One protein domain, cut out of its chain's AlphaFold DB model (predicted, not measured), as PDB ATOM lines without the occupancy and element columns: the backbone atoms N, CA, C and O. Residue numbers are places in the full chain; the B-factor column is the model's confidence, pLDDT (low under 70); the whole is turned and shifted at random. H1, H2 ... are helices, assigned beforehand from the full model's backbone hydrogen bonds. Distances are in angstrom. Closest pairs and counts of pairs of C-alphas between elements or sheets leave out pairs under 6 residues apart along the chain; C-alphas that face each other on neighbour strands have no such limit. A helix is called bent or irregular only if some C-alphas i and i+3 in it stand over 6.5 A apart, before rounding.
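This is residues 2 to 58 of the 101 residues of an uncharacterized protein of Adlercreutzia equolifaciens subsp. celatus (UniProt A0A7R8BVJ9). One long bent helix, H2, makes most of the length of a rod, with the short helix H1 folded back at one end of it. At the other end the last residues, 50 to 58, turn and run back along the second arm of H2 without a named element. The printed part has 57 residues with two named helices, H1 then H2 along the chain, and no named strand; the class is all helix. The whole is extended, with a radius of gyration of the C-alphas of 19.0 A and spans of 59 by 15 by 10 A.

H2, residues 15 to 49, was assigned as one helix by its hydrogen bonds but is bent: C-alphas 37 and 40 are 7.0 A apart. Its arms, H2a with residues 15 to 37 and H2b with residues 40 to 49, stand at a shallow tilt of 31 degrees; residues 38 and 39 belong to neither. H1, residues 5 to 10, is close to H2a but not clearly touching, the closest C-alphas being those of Phe 8 and Ala 16, 7.1 A apart. H1 and H2a run opposite ways at a shallow tilt of 25 degrees. H1 and H2b are apart. In H1, H2a and H2b every O i to N i+4 pair is within hydrogen-bond range.

H2a measures 32.3 A from C-alpha 15 at (115.111, 105.795, 179.297) to C-alpha 37. H2b measures 14.1 A and ends at C-alpha 49 at (126.482, 124.955, 223.615). H1 measures 8.6 A, from C-alpha 5 at (123.605, 97.262, 180.705) to C-alpha 10.

The two C-alphas farthest apart, those of His 10 and Lys 51, are 58.9 A apart. The printed part has no cut, and the link from H1 to H2, four residues, is tight. Residues 9 to 14 stand free, as do residues 24 to 31, which belong to H2a. The mean pLDDT of the printed part is 82.5, with residues 34 to 38 and residue 58 under 70.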
ATOM      1  N   GLY A   2     122.584 103.718 187.501       84.62
ATOM      2  CA  GLY A   2     121.823 102.526 187.934       84.62
ATOM      3  C   GLY A   2     121.013 101.834 186.826       84.62
ATOM      4  O   GLY A   2     120.198 100.970 187.125       84.62
ATOM      5  N   MET A   3     121.247 102.209 185.567       91.44
ATOM      6  CA  MET A   3     120.635 101.592 184.393       91.44
ATOM      7  C   MET A   3     121.288 100.232 184.107       91.44
ATOM      8  O   MET A   3     122.523 100.171 184.051       91.44
ATOM      9  N   PRO A   4     120.508  99.151 183.925       92.94
ATOM     10  CA  PRO A   4     121.033  97.863 183.486       92.94
ATOM     11  C   PRO A   4     121.731  97.970 182.127       92.94
ATOM     12  O   PRO A   4     121.284  98.693 181.239       92.94
ATOM     13  N   GLN A   5     122.821  97.221 181.944       90.06
ATOM     14  CA  GLN A   5     123.605  97.262 180.705       90.06
ATOM     15  C   GLN A   5     122.782  96.848 179.476       90.06
ATOM     16  O   GLN A   5     122.913  97.458 178.421       90.06
ATOM     17  N   ASP A   6     121.928  95.837 179.623       92.12
ATOM     18  CA  ASP A   6     121.047  95.358 178.554       92.12
ATOM     19  C   ASP A   6     120.066  96.452 178.102       92.12
ATOM     20  O   ASP A   6     119.946  96.756 176.920       92.12
ATOM     21  N   GLU A   7     119.464  97.148 179.065       89.56
ATOM     22  CA  GLU A   7     118.525  98.246 178.827       89.56
ATOM     23  C   GLU A   7     119.208  99.479 178.217       89.56
ATOM     24  O   GLU A   7     118.604 100.193 177.421       89.56
ATOM     25  N   PHE A   8     120.488  99.705 178.522       88.06
ATOM     26  CA  PHE A   8     121.281 100.763 177.898       88.06
ATOM     27  C   PHE A   8     121.555 100.501 176.407       88.06
ATOM     28  O   PHE A   8     121.514 101.433 175.606       88.06
ATOM     29  N   TRP A   9     121.845  99.252 176.026       90.44
ATOM     30  CA  TRP A   9     122.185  98.902 174.640       90.44
ATOM     31  C   TRP A   9     120.972  98.562 173.774       90.44
ATOM     32  O   TRP A   9     121.020  98.760 172.559       90.44
ATOM     33  N   HIS A  10     119.906  98.039 174.378       93.56
ATOM     34  CA  HIS A  10     118.761  97.474 173.662       93.56
ATOM     35  C   HIS A  10     117.417  98.129 174.016       93.56
ATOM     36  O   HIS A  10     116.421  97.850 173.350       93.56
ATOM     37  N   GLY A  11     117.370  98.995 175.033       88.75
ATOM     38  CA  GLY A  11     116.164  99.715 175.444       88.75
ATOM     39  C   GLY A  11     115.897 100.997 174.649       88.75
ATOM     40  O   GLY A  11     116.615 101.352 173.714       88.75
ATOM     41  N   ASP A  12     114.840 101.715 175.036       90.81
ATOM     42  CA  ASP A  12     114.538 103.037 174.478       90.81
ATOM     43  C   ASP A  12     115.632 104.041 174.901       90.81
ATOM     44  O   ASP A  12     115.841 104.241 176.102       90.81
ATOM     45  N   PRO A  13     116.297 104.735 173.955       86.56
ATOM     46  CA  PRO A  13     117.295 105.759 174.266       86.56
ATOM     47  C   PRO A  13     116.803 106.860 175.219       86.56
ATOM     48  O   PRO A  13     117.608 107.469 175.925       86.56
ATOM     49  N   ARG A  14     115.490 107.126 175.275       89.31
ATOM     50  CA  ARG A  14     114.895 108.095 176.209       89.31
ATOM     51  C   ARG A  14     114.943 107.633 177.664       89.31
ATOM     52  O   ARG A  14     114.989 108.485 178.547       89.31
ATOM     53  N   LEU A  15     115.007 106.325 177.931       89.88
ATOM     54  CA  LEU A  15     115.111 105.795 179.297       89.88
ATOM     55  C   LEU A  15     116.380 106.284 179.994       89.88
ATOM     56  O   LEU A  15     116.357 106.533 181.197       89.88
ATOM     57  N   ALA A  16     117.465 106.508 179.250       89.38
ATOM     58  CA  ALA A  16     118.699 107.051 179.811       89.38
ATOM     59  C   ALA A  16     118.491 108.419 180.495       89.38
ATOM     60  O   ALA A  16     119.179 108.720 181.470       89.38
ATOM     61  N   VAL A  17     117.534 109.228 180.018       90.88
ATOM     62  CA  VAL A  17     117.159 110.506 180.645       90.88
ATOM     63  C   VAL A  17     116.450 110.249 181.973       90.88
ATOM     64  O   VAL A  17     116.881 110.759 183.002       90.88
ATOM     65  N   SER A  18     115.443 109.376 181.986       91.62
ATOM     66  CA  SER A  18     114.699 109.036 183.205       91.62
ATOM     67  C   SER A  18     115.583 108.386 184.278       91.62
ATOM     68  O   SER A  18     115.461 108.706 185.459       91.62
ATOM     69  N   TYR A  19     116.528 107.523 183.891       92.44
ATOM     70  CA  TYR A  19     117.516 106.950 184.815       92.44
ATOM     71  C   TYR A  19     118.464 108.004 185.392       92.44
ATOM     72  O   TYR A  19     118.900 107.887 186.541       92.44
ATOM     73  N   ARG A  20     118.801 109.032 184.609       89.75
ATOM     74  CA  ARG A  20     119.609 110.153 185.091       89.75
ATOM     75  C   ARG A  20     118.845 110.969 186.125       89.75
ATOM     76  O   ARG A  20     119.369 111.156 187.218       89.75
ATOM     77  N   GLU A  21     117.611 111.355 185.818       91.75
ATOM     78  CA  GLU A  21     116.736 112.089 186.741       91.75
ATOM     79  C   GLU A  21     116.521 111.309 188.046       91.75
ATOM     80  O   GLU A  21     116.718 111.835 189.141       91.75
ATOM     81  N   ALA A  22     116.206 110.013 187.952       91.19
ATOM     82  CA  ALA A  22     116.033 109.157 189.124       91.19
ATOM     83  C   ALA A  22     117.313 109.064 189.973       91.19
ATOM     84  O   ALA A  22     117.255 109.076 191.206       91.19
ATOM     85  N   TRP A  23     118.479 108.993 189.327       90.19
ATOM     86  CA  TRP A  23     119.766 108.970 190.015       90.19
ATOM     87  C   TRP A  23     120.077 110.296 190.719       90.19
ATOM     88  O   TRP A  23     120.556 110.275 191.852       90.19
ATOM     89  N   GLU A  24     119.773 111.435 190.096       87.88
ATOM     90  CA  GLU A  24     119.936 112.763 190.700       87.88
ATOM     91  C   GLU A  24     119.043 112.933 191.935       87.88
ATOM     92  O   GLU A  24     119.532 113.320 192.999       87.88
ATOM     93  N   ILE A  25     117.770 112.537 191.838       87.75
ATOM     94  CA  ILE A  25     116.827 112.548 192.967       87.75
ATOM     95  C   ILE A  25     117.322 111.642 194.100       87.75
ATOM     96  O   ILE A  25     117.334 112.040 195.266       87.75
ATOM     97  N   SER A  26     117.754 110.419 193.778       85.62
ATOM     98  CA  SER A  26     118.273 109.469 194.766       85.62
ATOM     99  C   SER A  26     119.505 110.017 195.488       85.62
ATOM    100  O   SER A  26     119.585 109.947 196.716       85.62
ATOM    101  N   ARG A  27     120.431 110.625 194.740       83.12
ATOM    102  CA  ARG A  27     121.633 111.251 195.290       83.12
ATOM    103  C   ARG A  27     121.286 112.417 196.215       83.12
ATOM    104  O   ARG A  27     121.809 112.471 197.324       83.12
ATOM    105  N   ALA A  28     120.382 113.305 195.800       80.06
ATOM    106  CA  ALA A  28     119.923 114.408 196.640       80.06
ATOM    107  C   ALA A  28     119.293 113.889 197.945       80.06
ATOM    108  O   ALA A  28     119.641 114.343 199.033       80.06
ATOM    109  N   ASN A  29     118.425 112.879 197.859       82.12
ATOM    110  CA  ASN A  29     117.778 112.278 199.026       82.12
ATOM    111  C   ASN A  29     118.771 111.627 199.999       82.12
ATOM    112  O   ASN A  29     118.590 111.746 201.212       82.12
ATOM    113  N   ALA A  30     119.814 110.962 199.491       78.00
ATOM    114  CA  ALA A  30     120.872 110.389 200.321       78.00
ATOM    115  C   ALA A  30     121.613 111.479 201.109       78.00
ATOM    116  O   ALA A  30     121.775 111.356 202.320       78.00
ATOM    117  N   MET A  31     121.942 112.598 200.463       71.06
ATOM    118  CA  MET A  31     122.577 113.744 201.122       71.06
ATOM    119  C   MET A  31     121.679 114.370 202.198       71.06
ATOM    120  O   MET A  31     122.139 114.684 203.294       71.06
ATOM    121  N   TRP A  32     120.371 114.481 201.942       72.06
ATOM    122  CA  TRP A  32     119.394 114.912 202.952       72.06
ATOM    123  C   TRP A  32     119.227 113.910 204.104       72.06
ATOM    124  O   TRP A  32     118.855 114.291 205.218       72.06
ATOM    125  N   ALA A  33     119.447 112.618 203.868       73.25
ATOM    126  CA  ALA A  33     119.436 111.604 204.917       73.25
ATOM    127  C   ALA A  33     120.703 111.683 205.783       73.25
ATOM    128  O   ALA A  33     120.587 111.698 207.007       73.25
ATOM    129  N   GLU A  34     121.880 111.821 205.170       66.88
ATOM    130  CA  GLU A  34     123.159 112.039 205.864       66.88
ATOM    131  C   GLU A  34     123.131 113.314 206.708       66.88
ATOM    132  O   GLU A  34     123.562 113.311 207.865       66.88
ATOM    133  N   TRP A  35     122.522 114.374 206.168       66.38
ATOM    134  CA  TRP A  35     122.249 115.603 206.898       66.38
ATOM    135  C   TRP A  35     121.497 115.331 208.197       66.38
ATOM    136  O   TRP A  35     121.996 115.630 209.280       66.38
ATOM    137  N   ARG A  36     120.327 114.688 208.103       66.94
ATOM    138  CA  ARG A  36     119.463 114.381 209.252       66.94
ATOM    139  C   ARG A  36     120.094 113.387 210.233       66.94
ATOM    140  O   ARG A  36     119.803 113.457 211.424       66.94
ATOM    141  N   GLY A  37     120.939 112.473 209.757       68.38
ATOM    142  CA  GLY A  37     121.390 111.302 210.511       68.38
ATOM    143  C   GLY A  37     122.404 111.567 211.626       68.38
ATOM    144  O   GLY A  37     122.401 110.836 212.611       68.38
ATOM    145  N   GLY A  38     123.247 112.601 211.530       68.31
ATOM    146  CA  GLY A  38     124.282 112.813 212.556       68.31
ATOM    147  C   GLY A  38     124.862 114.216 212.629       68.31
ATOM    148  O   GLY A  38     124.970 114.776 213.719       68.31
ATOM    149  N   LEU A  39     125.179 114.821 211.484       70.25
ATOM    150  CA  LEU A  39     125.807 116.139 211.475       70.25
ATOM    151  C   LEU A  39     124.838 117.244 211.910       70.25
ATOM    152  O   LEU A  39     125.217 118.075 212.723       70.25
ATOM    153  N   TYR A  40     123.573 117.195 211.472       73.75
ATOM    154  CA  TYR A  40     122.504 118.095 211.937       73.75
ATOM    155  C   TYR A  40     122.408 118.106 213.467       73.75
ATOM    156  O   TYR A  40     122.422 119.157 214.102       73.75
ATOM    157  N   HIS A  41     122.372 116.920 214.080       75.00
ATOM    158  CA  HIS A  41     122.261 116.785 215.530       75.00
ATOM    159  C   HIS A  41     123.510 117.316 216.243       75.00
ATOM    160  O   HIS A  41     123.390 118.061 217.213       75.00
ATOM    161  N   ALA A  42     124.703 116.995 215.737       79.62
ATOM    162  CA  ALA A  42     125.959 117.499 216.284       79.62
ATOM    163  C   ALA A  42     126.066 119.032 216.172       79.62
ATOM    164  O   ALA A  42     126.431 119.692 217.142       79.62
ATOM    165  N   SER A  43     125.686 119.607 215.028       78.25
ATOM    166  CA  SER A  43     125.651 121.054 214.806       78.25
ATOM    167  C   SER A  43     124.601 121.753 215.671       78.25
ATOM    168  O   SER A  43     124.858 122.851 216.154       78.25
ATOM    169  N   ALA A  44     123.449 121.122 215.924       79.38
ATOM    170  CA  ALA A  44     122.409 121.663 216.803       79.38
ATOM    171  C   ALA A  44     122.897 121.727 218.252       79.38
ATOM    172  O   ALA A  44     122.737 122.745 218.920       79.38
ATOM    173  N   ILE A  45     123.544 120.655 218.716       83.38
ATOM    174  CA  ILE A  45     124.175 120.614 220.038       83.38
ATOM    175  C   ILE A  45     125.273 121.679 220.118       83.38
ATOM    176  O   ILE A  45     125.289 122.461 221.062       83.38
ATOM    177  N   ALA A  46     126.151 121.770 219.119       85.25
ATOM    178  CA  ALA A  46     127.228 122.755 219.103       85.25
ATOM    179  C   ALA A  46     126.702 124.199 219.151       85.25
ATOM    180  O   ALA A  46     127.181 124.982 219.967       85.25
ATOM    181  N   ALA A  47     125.687 124.532 218.347       85.38
ATOM    182  CA  ALA A  47     125.069 125.859 218.331       85.38
ATOM    183  C   ALA A  47     124.331 126.196 219.636       85.38
ATOM    184  O   ALA A  47     124.285 127.351 220.050       85.38
ATOM    185  N   ALA A  48     123.777 125.193 220.324       84.62
ATOM    186  CA  ALA A  48     123.186 125.387 221.644       84.62
ATOM    187  C   ALA A  48     124.244 125.570 222.748       84.62
ATOM    188  O   ALA A  48     123.981 126.234 223.750       84.62
ATOM    189  N   MET A  49     125.430 124.972 222.591       88.62
ATOM    190  CA  MET A  49     126.482 124.955 223.615       88.62
ATOM    191  C   MET A  49     127.573 126.015 223.424       88.62
ATOM    192  O   MET A  49     128.332 126.270 224.360       88.62
ATOM    193  N   SER A  50     127.667 126.645 222.254       86.44
ATOM    194  CA  SER A  50     128.673 127.661 221.940       86.44
ATOM    195  C   SER A  50     128.051 128.855 221.225       86.44
ATOM    196  O   SER A  50     127.239 128.693 220.322       86.44
ATOM    197  N   LYS A  51     128.485 130.068 221.591       78.19
ATOM    198  CA  LYS A  51     128.070 131.311 220.920       78.19
ATOM    199  C   LYS A  51     128.710 131.491 219.542       78.19
ATOM    200  O   LYS A  51     128.188 132.254 218.737       78.19
ATOM    201  N   ASP A  52     129.812 130.788 219.289       81.75
ATOM    202  CA  ASP A  52     130.587 130.897 218.049       81.75
ATOM    203  C   ASP A  52     130.195 129.823 217.023       81.75
ATOM    204  O   ASP A  52     130.582 129.893 215.859       81.75
ATOM    205  N   ALA A  53     129.432 128.809 217.444       78.69
ATOM    206  CA  ALA A  53     128.944 127.765 216.558       78.69
ATOM    207  C   ALA A  53     127.585 128.172 215.985       78.69
ATOM    208  O   ALA A  53     126.606 128.319 216.713       78.69
ATOM    209  N   GLN A  54     127.516 128.331 214.666       78.00
ATOM    210  CA  GLN A  54     126.262 128.604 213.978       78.00
ATOM    211  C   GLN A  54     125.617 127.322 213.475       78.00
ATOM    212  O   GLN A  54     126.283 126.396 213.004       78.00
ATOM    213  N   TYR A  55     124.293 127.298 213.568       75.94
ATOM    214  CA  TYR A  55     123.513 126.231 212.987       75.94
ATOM    215  C   TYR A  55     123.524 126.353 211.461       75.94
ATOM    216  O   TYR A  55     123.184 127.420 210.951       75.94
ATOM    217  N   PRO A  56     123.911 125.312 210.715       73.69
ATOM    218  CA  PRO A  56     123.990 125.428 209.273       73.69
ATOM    219  C   PRO A  56     122.591 125.433 208.639       73.69
ATOM    220  O   PRO A  56     121.747 124.588 208.936       73.69
ATOM    221  N   GLU A  57     122.359 126.383 207.734       75.12
ATOM    222  CA  GLU A  57     121.046 126.619 207.112       75.12
ATOM    223  C   GLU A  57     120.687 125.591 206.028       75.12
ATOM    224  O   GLU A  57     119.513 125.399 205.709       75.12
ATOM    225  N   ARG A  58     121.688 124.894 205.476       69.38
ATOM    226  CA  ARG A  58     121.527 123.925 204.384       69.38
ATOM    227  C   ARG A  58     122.507 122.754 204.491       69.38
ATOM    228  O   ARG A  58     123.585 122.933 205.064       69.38
TER     229      ARG A  58